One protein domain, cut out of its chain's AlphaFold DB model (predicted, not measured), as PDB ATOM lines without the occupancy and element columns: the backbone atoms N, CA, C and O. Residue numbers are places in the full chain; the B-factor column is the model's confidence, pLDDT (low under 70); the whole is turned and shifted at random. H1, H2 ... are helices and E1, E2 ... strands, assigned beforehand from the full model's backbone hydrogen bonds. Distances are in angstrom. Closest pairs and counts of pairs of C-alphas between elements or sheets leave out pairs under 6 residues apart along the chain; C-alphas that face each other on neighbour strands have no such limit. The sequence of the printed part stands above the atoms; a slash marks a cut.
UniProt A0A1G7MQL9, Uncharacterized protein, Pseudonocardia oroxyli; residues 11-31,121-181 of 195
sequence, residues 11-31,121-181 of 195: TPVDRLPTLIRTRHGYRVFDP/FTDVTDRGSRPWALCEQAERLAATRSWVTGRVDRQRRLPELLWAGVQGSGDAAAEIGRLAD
ATOM      1  N   THR A  11     -41.135  -4.662  11.042       44.09
ATOM      2  CA  THR A  11     -41.541  -5.940  11.633       44.09
ATOM      3  C   THR A  11     -40.614  -6.295  12.810       44.09
ATOM      4  O   THR A  11     -39.415  -6.030  12.725       44.09
ATOM      5  N   PRO A  12     -41.114  -6.916  13.900       51.81
ATOM      6  CA  PRO A  12     -40.318  -7.223  15.102       51.81
ATOM      7  C   PRO A  12     -39.018  -8.000  14.828       51.81
ATOM      8  O   PRO A  12     -38.063  -7.927  15.591       51.81
ATOM      9  N   VAL A  13     -38.975  -8.729  13.712       48.06
ATOM     10  CA  VAL A  13     -37.842  -9.554  13.265       48.06
ATOM     11  C   VAL A  13     -36.669  -8.734  12.701       48.06
ATOM     12  O   VAL A  13     -35.557  -9.256  12.585       48.06
ATOM     13  N   ASP A  14     -36.902  -7.466  12.355       51.97
ATOM     14  CA  ASP A  14     -35.914  -6.588  11.713       51.97
ATOM     15  C   ASP A  14     -35.209  -5.650  12.704       51.97
ATOM     16  O   ASP A  14     -34.178  -5.060  12.375       51.97
ATOM     17  N   ARG A  15     -35.709  -5.555  13.942       64.25
ATOM     18  CA  ARG A  15     -35.169  -4.663  14.975       64.25
ATOM     19  C   ARG A  15     -34.033  -5.313  15.766       64.25
ATOM     20  O   ARG A  15     -33.930  -6.535  15.871       64.25
ATOM     21  N   LEU A  16     -33.177  -4.475  16.347       74.62
ATOM     22  CA  LEU A  16     -32.206  -4.905  17.352       74.62
ATOM     23  C   LEU A  16     -32.952  -5.241  18.655       74.62
ATOM     24  O   LEU A  16     -33.551  -4.342  19.237       74.62
ATOM     25  N   PRO A  17     -32.888  -6.483  19.163       74.75
ATOM     26  CA  PRO A  17     -33.678  -6.904  20.323       74.75
ATOM     27  C   PRO A  17     -33.257  -6.246  21.647       74.75
ATOM     28  O   PRO A  17     -33.977  -6.349  22.631       74.75
ATOM     29  N   THR A  18     -32.094  -5.593  21.696       85.81
ATOM     30  CA  THR A  18     -31.561  -4.931  22.898       85.81
ATOM     31  C   THR A  18     -31.523  -3.405  22.789       85.81
ATOM     32  O   THR A  18     -31.026  -2.753  23.704       85.81
ATOM     33  N   LEU A  19     -32.031  -2.821  21.697       89.31
ATOM     34  CA  LEU A  19     -32.074  -1.371  21.482       89.31
ATOM     35  C   LEU A  19     -33.516  -0.918  21.265       89.31
ATOM     36  O   LEU A  19     -34.164  -1.326  20.304       89.31
ATOM     37  N   ILE A  20     -33.981  -0.007  22.117       88.44
ATOM     38  CA  ILE A  20     -35.334   0.545  22.057       88.44
ATOM     39  C   ILE A  20     -35.273   2.047  21.878       88.44
ATOM     40  O   ILE A  20     -34.549   2.752  22.582       88.44
ATOM     41  N   ARG A  21     -36.091   2.552  20.957       86.38
ATOM     42  CA  ARG A  21     -36.285   3.983  20.759       86.38
ATOM     43  C   ARG A  21     -37.443   4.474  21.623       86.38
ATOM     44  O   ARG A  21     -38.606   4.190  21.341       86.38
ATOM     45  N   THR A  22     -37.131   5.234  22.666       85.44
ATOM     46  CA  THR A  22     -38.120   5.838  23.566       85.44
ATOM     47  C   THR A  22     -38.559   7.216  23.053       85.44
ATOM     48  O   THR A  22     -38.051   7.732  22.057       85.44
ATOM     49  N   ARG A  23     -39.523   7.858  23.729       84.38
ATOM     50  CA  ARG A  23     -39.924   9.244  23.402       84.38
ATOM     51  C   ARG A  23     -38.802  10.259  23.644       84.38
ATOM     52  O   ARG A  23     -38.780  11.301  22.995       84.38
ATOM     53  N   HIS A  24     -37.902   9.957  24.575       85.81
ATOM     54  CA  HIS A  24     -36.869  10.878  25.046       85.81
ATOM     55  C   HIS A  24     -35.468  10.523  24.537       85.81
ATOM     56  O   HIS A  24     -34.568  11.351  24.641       85.81
ATOM     57  N   GLY A  25     -35.277   9.340  23.945       90.75
ATOM     58  CA  GLY A  25     -33.990   8.916  23.410       90.75
ATOM     59  C   GLY A  25     -33.923   7.430  23.105       90.75
ATOM     60  O   GLY A  25     -34.863   6.866  22.543       90.75
ATOM     61  N   TYR A  26     -32.822   6.799  23.495       91.50
ATOM     62  CA  TYR A  26     -32.613   5.363  23.348       91.50
ATOM     63  C   TYR A  26     -32.487   4.690  24.707       91.50
ATOM     64  O   TYR A  26     -31.972   5.276  25.655       91.50
ATOM     65  N   ARG A  27     -32.936   3.443  24.783       92.69
ATOM     66  CA  ARG A  27     -32.664   2.535  25.889       92.69
ATOM     67  C   ARG A  27     -31.928   1.329  25.338       92.69
ATOM     68  O   ARG A  27     -32.429   0.663  24.433       92.69
ATOM     69  N   VAL A  28     -30.745   1.068  25.877       91.88
ATOM     70  CA  VAL A  28     -29.906  -0.068  25.482       91.88
ATOM     71  C   VAL A  28     -29.854  -1.053  26.630       91.88
ATOM     72  O   VAL A  28     -29.605  -0.646  27.760       91.88
ATOM     73  N   PHE A  29     -30.089  -2.329  26.350       91.38
ATOM     74  CA  PHE A  29     -30.049  -3.410  27.327       91.38
ATOM     75  C   PHE A  29     -28.782  -4.248  27.175       91.38
ATOM     76  O   PHE A  29     -28.305  -4.468  26.058       91.38
ATOM     77  N   ASP A  30     -28.278  -4.770  28.292       91.44
ATOM     78  CA  ASP A  30     -27.207  -5.762  28.270       91.44
ATOM     79  C   ASP A  30     -27.725  -7.062  27.619       91.44
ATOM     80  O   ASP A  30     -28.698  -7.645  28.118       91.44
ATOM     81  N   PRO A  31     -27.106  -7.576  26.538       88.19
ATOM     82  CA  PRO A  31     -27.499  -8.858  25.952       88.19
ATOM     83  C   PRO A  31     -27.426 -10.035  26.943       88.19
ATOM     84  O   PRO A  31     -28.204 -10.988  26.820       88.19
ATOM     85  N   PHE A 121     -29.774  -1.994  31.890       92.19
ATOM     86  CA  PHE A 121     -30.044  -1.050  30.822       92.19
ATOM     87  C   PHE A 121     -29.360   0.287  31.088       92.19
ATOM     88  O   PHE A 121     -29.066   0.636  32.235       92.19
ATOM     89  N   THR A 122     -29.171   1.049  30.019       92.50
ATOM     90  CA  THR A 122     -28.699   2.428  30.052       92.50
ATOM     91  C   THR A 122     -29.603   3.276  29.170       92.50
ATOM     92  O   THR A 122     -29.834   2.947  28.004       92.50
ATOM     93  N   ASP A 123     -30.118   4.364  29.740       93.00
ATOM     94  CA  ASP A 123     -30.874   5.372  29.003       93.00
ATOM     95  C   ASP A 123     -29.912   6.411  28.417       93.00
ATOM     96  O   ASP A 123     -29.117   7.027  29.125       93.00
ATOM     97  N   VAL A 124     -29.997   6.608  27.105       92.12
ATOM     98  CA  VAL A 124     -29.208   7.568  26.334       92.12
ATOM     99  C   VAL A 124     -30.147   8.669  25.854       92.12
ATOM    100  O   VAL A 124     -30.887   8.504  24.881       92.12
ATOM    101  N   THR A 125     -30.144   9.794  26.563       93.00
ATOM    102  CA  THR A 125     -31.048  10.932  26.317       93.00
ATOM    103  C   THR A 125     -30.342  12.146  25.716       93.00
ATOM    104  O   THR A 125     -30.982  12.958  25.047       93.00
ATOM    105  N   ASP A 126     -29.027  12.267  25.908       92.12
ATOM    106  CA  ASP A 126     -28.240  13.378  25.377       92.12
ATOM    107  C   ASP A 126     -27.918  13.175  23.891       92.12
ATOM    108  O   ASP A 126     -27.077  12.350  23.528       92.12
ATOM    109  N   ARG A 127     -28.559  13.979  23.035       89.06
ATOM    110  CA  ARG A 127     -28.422  13.925  21.571       89.06
ATOM    111  C   ARG A 127     -27.039  14.295  21.048       89.06
ATOM    112  O   ARG A 127     -26.692  13.884  19.946       89.06
ATOM    113  N   GLY A 128     -26.270  15.078  21.802       88.88
ATOM    114  CA  GLY A 128     -24.909  15.462  21.420       88.88
ATOM    115  C   GLY A 128     -23.858  14.418  21.797       88.88
ATOM    116  O   GLY A 128     -22.696  14.542  21.417       88.88
ATOM    117  N   SER A 129     -24.250  13.396  22.559       90.38
ATOM    118  CA  SER A 129     -23.313  12.457  23.158       90.38
ATOM    119  C   SER A 129     -22.830  11.385  22.175       90.38
ATOM    120  O   SER A 129     -23.537  10.952  21.259       90.38
ATOM    121  N   ARG A 130     -21.614  10.877  22.405       89.25
ATOM    122  CA  ARG A 130     -21.068   9.732  21.657       89.25
ATOM    123  C   ARG A 130     -21.965   8.478  21.744       89.25
ATOM    124  O   ARG A 130     -22.177   7.858  20.701       89.25
ATOM    125  N   PRO A 131     -22.539   8.107  22.909       90.75
ATOM    126  CA  PRO A 131     -23.516   7.019  23.001       90.75
ATOM    127  C   PRO A 131     -24.757   7.218  22.123       90.75
ATOM    128  O   PRO A 131     -25.264   6.245  21.567       90.75
ATOM    129  N   TRP A 132     -25.234   8.454  21.944       92.00
ATOM    130  CA  TRP A 132     -26.372   8.726  21.060       92.00
ATOM    131  C   TRP A 132     -26.037   8.447  19.598       92.00
ATOM    132  O   TRP A 132     -26.784   7.743  18.918       92.00
ATOM    133  N   ALA A 133     -24.886   8.935  19.130       89.62
ATOM    134  CA  ALA A 133     -24.413   8.670  17.772       89.62
ATOM    135  C   ALA A 133     -24.247   7.161  17.507       89.62
ATOM    136  O   ALA A 133     -24.603   6.680  16.432       89.62
ATOM    137  N   LEU A 134     -23.780   6.404  18.508       90.06
ATOM    138  CA  LEU A 134     -23.692   4.942  18.444       90.06
ATOM    139  C   LEU A 134     -25.064   4.278  18.302       90.06
ATOM    140  O   LEU A 134     -25.225   3.381  17.473       90.06
ATOM    141  N   CYS A 135     -26.054   4.729  19.076       90.06
ATOM    142  CA  CYS A 135     -27.420   4.216  18.986       90.06
ATOM    143  C   CYS A 135     -28.036   4.500  17.611       90.06
ATOM    144  O   CYS A 135     -28.597   3.592  17.005       90.06
ATOM    145  N   GLU A 136     -27.872   5.714  17.073       89.06
ATOM    146  CA  GLU A 136     -28.328   6.038  15.714       89.06
ATOM    147  C   GLU A 136     -27.632   5.191  14.646       89.06
ATOM    148  O   GLU A 136     -28.260   4.759  13.680       89.06
ATOM    149  N   GLN A 137     -26.329   4.952  14.787       87.31
ATOM    150  CA  GLN A 137     -25.584   4.143  13.831       87.31
ATOM    151  C   GLN A 137     -26.044   2.681  13.857       87.31
ATOM    152  O   GLN A 137     -26.251   2.085  12.799       87.31
ATOM    153  N   ALA A 138     -26.256   2.121  15.050       87.38
ATOM    154  CA  ALA A 138     -26.812   0.785  15.221       87.38
ATOM    155  C   ALA A 138     -28.248   0.689  14.676       87.38
ATOM    156  O   ALA A 138     -28.581  -0.289  14.009       87.38
ATOM    157  N   GLU A 139     -29.071   1.720  14.881       85.94
ATOM    158  CA  GLU A 139     -30.420   1.830  14.313       85.94
ATOM    159  C   GLU A 139     -30.381   1.800  12.776       85.94
ATOM    160  O   GLU A 139     -31.077   1.010  12.134       85.94
ATOM    161  N   ARG A 140     -29.513   2.614  12.160       85.00
ATOM    162  CA  ARG A 140     -29.336   2.637  10.700       85.00
ATOM    163  C   ARG A 140     -28.842   1.296  10.171       85.00
ATOM    164  O   ARG A 140     -29.337   0.846   9.142       85.00
ATOM    165  N   LEU A 141     -27.910   0.650  10.877       82.44
ATOM    166  CA  LEU A 141     -27.407  -0.675  10.524       82.44
ATOM    167  C   LEU A 141     -28.525  -1.722  10.567       82.44
ATOM    168  O   LEU A 141     -28.665  -2.487   9.613       82.44
ATOM    169  N   ALA A 142     -29.359  -1.707  11.609       79.06
ATOM    170  CA  ALA A 142     -30.522  -2.588  11.727       79.06
ATOM    171  C   ALA A 142     -31.512  -2.412  10.563       79.06
ATOM    172  O   ALA A 142     -32.112  -3.371  10.091       79.06
ATOM    173  N   ALA A 143     -31.641  -1.191  10.043       78.56
ATOM    174  CA  ALA A 143     -32.517  -0.903   8.912       78.56
ATOM    175  C   ALA A 143     -31.957  -1.357   7.545       78.56
ATOM    176  O   ALA A 143     -32.666  -1.283   6.538       78.56
ATOM    177  N   THR A 144     -30.698  -1.803   7.459       77.50
ATOM    178  CA  THR A 144     -30.090  -2.202   6.179       77.50
ATOM    179  C   THR A 144     -30.588  -3.560   5.679       77.50
ATOM    180  O   THR A 144     -30.896  -4.480   6.434       77.50
ATOM    181  N   ARG A 145     -30.593  -3.752   4.354       72.94
ATOM    182  CA  ARG A 145     -30.995  -5.029   3.740       72.94
ATOM    183  C   ARG A 145     -30.038  -6.178   4.076       72.94
ATOM    184  O   ARG A 145     -30.462  -7.327   4.157       72.94
ATOM    185  N   SER A 146     -28.749  -5.895   4.261       70.94
ATOM    186  CA  SER A 146     -27.733  -6.865   4.702       70.94
ATOM    187  C   SER A 146     -28.023  -7.383   6.109       70.94
ATOM    188  O   SER A 146     -27.887  -8.584   6.356       70.94
ATOM    189  N   TRP A 147     -28.505  -6.505   6.991       74.00
ATOM    190  CA  TRP A 147     -29.054  -6.894   8.279       74.00
ATOM    191  C   TRP A 147     -30.294  -7.763   8.086       74.00
ATOM    192  O   TRP A 147     -30.244  -8.935   8.443       74.00
ATOM    193  N   VAL A 148     -31.337  -7.272   7.404       71.44
ATOM    194  CA  VAL A 148     -32.630  -7.964   7.161       71.44
ATOM    195  C   VAL A 148     -32.509  -9.307   6.411       71.44
ATOM    196  O   VAL A 148     -33.354 -10.188   6.561       71.44
ATOM    197  N   THR A 149     -31.413  -9.552   5.697       70.62
ATOM    198  CA  THR A 149     -31.133 -10.850   5.046       70.62
ATOM    199  C   THR A 149     -30.262 -11.794   5.878       70.62
ATOM    200  O   THR A 149     -30.042 -12.930   5.471       70.62
ATOM    201  N   GLY A 150     -29.774 -11.354   7.044       67.88
ATOM    202  CA  GLY A 150     -28.999 -12.185   7.970       67.88
ATOM    203  C   GLY A 150     -27.549 -12.409   7.540       67.88
ATOM    204  O   GLY A 150     -26.898 -13.314   8.048       67.88
ATOM    205  N   ARG A 151     -27.023 -11.598   6.606       68.50
ATOM    206  CA  ARG A 151     -25.599 -11.644   6.221       68.50
ATOM    207  C   ARG A 151     -24.674 -11.151   7.330       68.50
ATOM    208  O   ARG A 151     -23.520 -11.560   7.382       68.50
ATOM    209  N   VAL A 152     -25.177 -10.262   8.181       66.00
ATOM    210  CA  VAL A 152     -24.520  -9.837   9.418       66.00
ATOM    211  C   VAL A 152     -25.116 -10.664  10.553       66.00
ATOM    212  O   VAL A 152     -26.341 -10.772  10.640       66.00
ATOM    213  N   ASP A 153     -24.272 -11.255  11.404       64.25
ATOM    214  CA  ASP A 153     -24.726 -12.022  12.570       64.25
ATOM    215  C   ASP A 153     -25.465 -11.094  13.547       64.25
ATOM    216  O   ASP A 153     -24.861 -10.393  14.367       64.25
ATOM    217  N   ARG A 154     -26.797 -11.071  13.410       62.12
ATOM    218  CA  ARG A 154     -27.676 -10.167  14.156       62.12
ATOM    219  C   ARG A 154     -27.639 -10.403  15.653       62.12
ATOM    220  O   ARG A 154     -27.891  -9.483  16.425       62.12
ATOM    221  N   GLN A 155     -27.422 -11.652  16.049       58.22
ATOM    222  CA  GLN A 155     -27.688 -12.094  17.410       58.22
ATOM    223  C   GLN A 155     -26.446 -12.050  18.285       58.22
ATOM    224  O   GLN A 155     -26.588 -11.889  19.491       58.22
ATOM    225  N   ARG A 156     -25.247 -12.181  17.704       60.72
ATOM    226  CA  ARG A 156     -24.032 -12.342  18.512       60.72
ATOM    227  C   ARG A 156     -23.204 -11.078  18.675       60.72
ATOM    228  O   ARG A 156     -22.669 -10.875  19.748       60.72
ATOM    229  N   ARG A 157     -23.078 -10.219  17.656       77.56
ATOM    230  CA  ARG A 157     -22.060  -9.144  17.703       77.56
ATOM    231  C   ARG A 157     -22.597  -7.746  17.961       77.56
ATOM    232  O   ARG A 157     -22.045  -7.033  18.789       77.56
ATOM    233  N   LEU A 158     -23.652  -7.327  17.267       82.94
ATOM    234  CA  LEU A 158     -24.103  -5.936  17.368       82.94
ATOM    235  C   LEU A 158     -24.664  -5.566  18.757       82.94
ATOM    236  O   LEU A 158     -24.302  -4.499  19.246       82.94
ATOM    237  N   PRO A 159     -25.470  -6.416  19.429       86.06
ATOM    238  CA  PRO A 159     -25.914  -6.151  20.799       86.06
ATOM    239  C   PRO A 159     -24.759  -5.982  21.798       86.06
ATOM    240  O   PRO A 159     -24.780  -5.057  22.605       86.06
ATOM    241  N   GLU A 160     -23.742  -6.847  21.717       87.62
ATOM    242  CA  GLU A 160     -22.573  -6.822  22.607       87.62
ATOM    243  C   GLU A 160     -21.717  -5.573  22.375       87.62
ATOM    244  O   GLU A 160     -21.349  -4.885  23.326       87.62
ATOM    245  N   LEU A 161     -21.458  -5.234  21.108       88.06
ATOM    246  CA  LEU A 161     -20.705  -4.035  20.739       88.06
ATOM    247  C   LEU A 161     -21.439  -2.759  21.143       88.06
ATOM    248  O   LEU A 161     -20.819  -1.835  21.664       88.06
ATOM    249  N   LEU A 162     -22.755  -2.702  20.935       90.12
ATOM    250  CA  LEU A 162     -23.553  -1.543  21.316       90.12
ATOM    251  C   LEU A 162     -23.535  -1.341  22.835       90.12
ATOM    252  O   LEU A 162     -23.294  -0.226  23.291       90.12
ATOM    253  N   TRP A 163     -23.721  -2.411  23.611       92.12
ATOM    254  CA  TRP A 163     -23.641  -2.344  25.069       92.12
ATOM    255  C   TRP A 163     -22.255  -1.894  25.543       92.12
ATOM    256  O   TRP A 163     -22.150  -0.932  26.301       92.12
ATOM    257  N   ALA A 164     -21.184  -2.505  25.028       88.44
ATOM    258  CA  ALA A 164     -19.815  -2.116  25.357       88.44
ATOM    259  C   ALA A 164     -19.524  -0.647  24.999       88.44
ATOM    260  O   ALA A 164     -18.889   0.069  25.772       88.44
ATOM    261  N   GLY A 165     -20.009  -0.178  23.846       87.75
ATOM    262  CA  GLY A 165     -19.830   1.199  23.388       87.75
ATOM    263  C   GLY A 165     -20.566   2.226  24.244       87.75
ATOM    264  O   GLY A 165     -20.002   3.271  24.565       87.75
ATOM    265  N   VAL A 166     -21.796   1.922  24.670       89.44
ATOM    266  CA  VAL A 166     -22.562   2.781  25.589       89.44
ATOM    267  C   VAL A 166     -21.921   2.818  26.981       89.44
ATOM    268  O   VAL A 166     -21.939   3.865  27.621       89.44
ATOM    269  N   GLN A 167     -21.265   1.733  27.400       89.19
ATOM    270  CA  GLN A 167     -20.461   1.678  28.628       89.19
ATOM    271  C   GLN A 167     -19.082   2.359  28.506       89.19
ATOM    272  O   GLN A 167     -18.295   2.341  29.449       89.19
ATOM    273  N   GLY A 168     -18.773   2.983  27.362       83.31
ATOM    274  CA  GLY A 168     -17.560   3.780  27.171       83.31
ATOM    275  C   GLY A 168     -16.404   3.066  26.464       83.31
ATOM    276  O   GLY A 168     -15.314   3.631  26.383       83.31
ATOM    277  N   SER A 169     -16.609   1.866  25.906       82.56
ATOM    278  CA  SER A 169     -15.599   1.221  25.057       82.56
ATOM    279  C   SER A 169     -15.400   2.011  23.760       82.56
ATOM    280  O   SER A 169     -16.290   2.100  22.909       82.56
ATOM    281  N   GLY A 170     -14.209   2.593  23.593       72.94
ATOM    282  CA  GLY A 170     -13.868   3.403  22.424       72.94
ATOM    283  C   GLY A 170     -13.854   2.621  21.106       72.94
ATOM    284  O   GLY A 170     -14.159   3.195  20.057       72.94
ATOM    285  N   ASP A 171     -13.573   1.320  21.166       80.88
ATOM    286  CA  ASP A 171     -13.380   0.458  19.994       80.88
ATOM    287  C   ASP A 171     -14.702  -0.009  19.372       80.88
ATOM    288  O   ASP A 171     -14.776  -0.289  18.172       80.88
ATOM    289  N   ALA A 172     -15.778  -0.022  20.163       79.94
ATOM    290  CA  ALA A 172     -17.102  -0.454  19.730       79.94
ATOM    291  C   ALA A 172     -17.637   0.370  18.548       79.94
ATOM    292  O   ALA A 172     -18.199  -0.184  17.606       79.94
ATOM    293  N   ALA A 173     -17.416   1.686  18.556       74.25
ATOM    294  CA  ALA A 173     -17.853   2.573  17.478       74.25
ATOM    295  C   ALA A 173     -17.190   2.235  16.135       74.25
ATOM    296  O   ALA A 173     -17.853   2.175  15.098       74.25
ATOM    297  N   ALA A 174     -15.882   1.975  16.164       80.44
ATOM    298  CA  ALA A 174     -15.121   1.624  14.973       80.44
ATOM    299  C   ALA A 174     -15.515   0.237  14.438       80.44
ATOM    300  O   ALA A 174     -15.570   0.033  13.226       80.44
ATOM    301  N   GLU A 175     -15.809  -0.720  15.321       82.12
ATOM    302  CA  GLU A 175     -16.283  -2.052  14.930       82.12
ATOM    303  C   GLU A 175     -17.697  -2.002  14.322       82.12
ATOM    304  O   GLU A 175     -17.930  -2.601  13.275       82.12
ATOM    305  N   ILE A 176     -18.627  -1.230  14.905       79.50
ATOM    306  CA  ILE A 176     -19.973  -1.023  14.333       79.50
ATOM    307  C   ILE A 176     -19.878  -0.354  12.953       79.50
ATOM    308  O   ILE A 176     -20.591  -0.748  12.030       79.50
ATOM    309  N   GLY A 177     -18.959   0.603  12.779       75.94
ATOM    310  CA  GLY A 177     -18.654   1.197  11.474       75.94
ATOM    311  C   GLY A 177     -18.198   0.171  10.439       75.94
ATOM    312  O   GLY A 177     -18.741   0.132   9.338       75.94
ATOM    313  N   ARG A 178     -17.275  -0.722  10.815       80.44
ATOM    314  CA  ARG A 178     -16.798  -1.810   9.943       80.44
ATOM    315  C   ARG A 178     -17.881  -2.831   9.594       80.44
ATOM    316  O   ARG A 178     -17.843  -3.410   8.514       80.44
ATOM    317  N   LEU A 179     -18.849  -3.061  10.481       76.56
ATOM    318  CA  LEU A 179     -19.998  -3.927  10.195       76.56
ATOM    319  C   LEU A 179     -20.986  -3.290   9.208       76.56
ATOM    320  O   LEU A 179     -21.644  -4.014   8.459       76.56
ATOM    321  N   ALA A 180     -21.102  -1.959   9.216       70.56
ATOM    322  CA  ALA A 180     -21.971  -1.220   8.306       70.56
ATOM    323  C   ALA A 180     -21.398  -1.112   6.887       70.56
ATOM    324  O   ALA A 180     -22.161  -1.211   5.928       70.56
ATOM    325  N   ASP A 181     -20.075  -0.982   6.771       68.81
ATOM    326  CA  ASP A 181     -19.329  -0.996   5.510       68.81
ATOM    327  C   ASP A 181     -18.418  -2.236   5.461       68.81
ATOM    328  O   ASP A 181     -17.204  -2.143   5.683       68.81
TER     329      ASP A 181
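What this domain is: This is residues 11 to 31 and 121 to 181 of the 195 residues of an uncharacterized protein of Pseudonocardia oroxyli (UniProt A0A1G7MQL9). A small three-stranded sheet, E1 to E3, is covered on one face by two helices side by side, H1 and H3, and a third helix, H4, packs on that pair on the side away from the sheet. The short helix H2 lies beyond the last residues of H1, far from the sheet, whose other face bears no named helix. The printed part has 82 residues, with three named strands and then four named helices along the chain, E1 E2 E3 H1 H2 H3 H4; the sheet's order is E1 - E2 - E3, antiparallel, and the class is mixed, helices and strands. The whole is compact, with a radius of gyration of the C-alphas of 11.6 A, and spans 32 by 27 by 21 A.

Where its parts are: In the sheet, E1 is residues 19 to 21, with C-alpha 19 at (-32.074, -1.371, 21.482), E2 is residues 26 to 29, 10.0 A long, and E3 is residues 121 to 124, 9.8 A long. H1, residues 130 to 142, is the longest helix at 18.4 A and begins at C-alpha 130 (-21.068, 9.732, 21.657). H2 is residues 145 to 148, H3 is residues 158 to 166, 12.1 A long, and H4 is residues 170 to 180, 16.9 A long, ending at C-alpha 180 (-21.971, -1.220, 8.306).

How they stand to each other: E1 and E2 form a hairpin, with N 20 and O 27 2.9 A apart, within hydrogen-bond range. E2, the inner strand, is also antiparallel to E3, with N 124 and O 26 at 2.8 A. H1 is on the sheet at a height of 9.7 A and runs across the strands, at 81 degrees to E1 on the local plane. H3 is on the same face at a height of 8.7 A, at 64 degrees to E2 on the local plane. H1 and H3 touch, closest at the C-alphas of Pro 131 and Val 166, 5.1 A, with a shallow tilt of 13 degrees, opposite ways. H3 and H4 form a helical hairpin; their closest C-alphas, of Gly 165 and Ala 172, are 4.9 A apart, and their shallow tilt of 33 degrees is only just short of steep. H4 also touches H1, closest at the C-alphas of Leu 141 and Ala 180, 5.9 A, the same way at a shallow tilt of 21 degrees. H2 is close to H1 but not clearly touching, with the C-alphas of Leu 141 and Trp 147 6.8 A apart. Every O i to N i+4 pair is within hydrogen-bond range in H1 and H3, and 6 of 7 in H4; H2 is too short for one.

The domain as a whole: The two C-alphas farthest apart, of Asp 126 and Thr 149, are 31.8 A apart. Residues 32 to 120 are not printed, and C-alphas 31 and 121 are 9.5 A apart across this cut. Of the links that are printed whole, none is long. The mean pLDDT of the printed part is 80.8, with residues 11 to 15, 150 to 156 and 181 under 70.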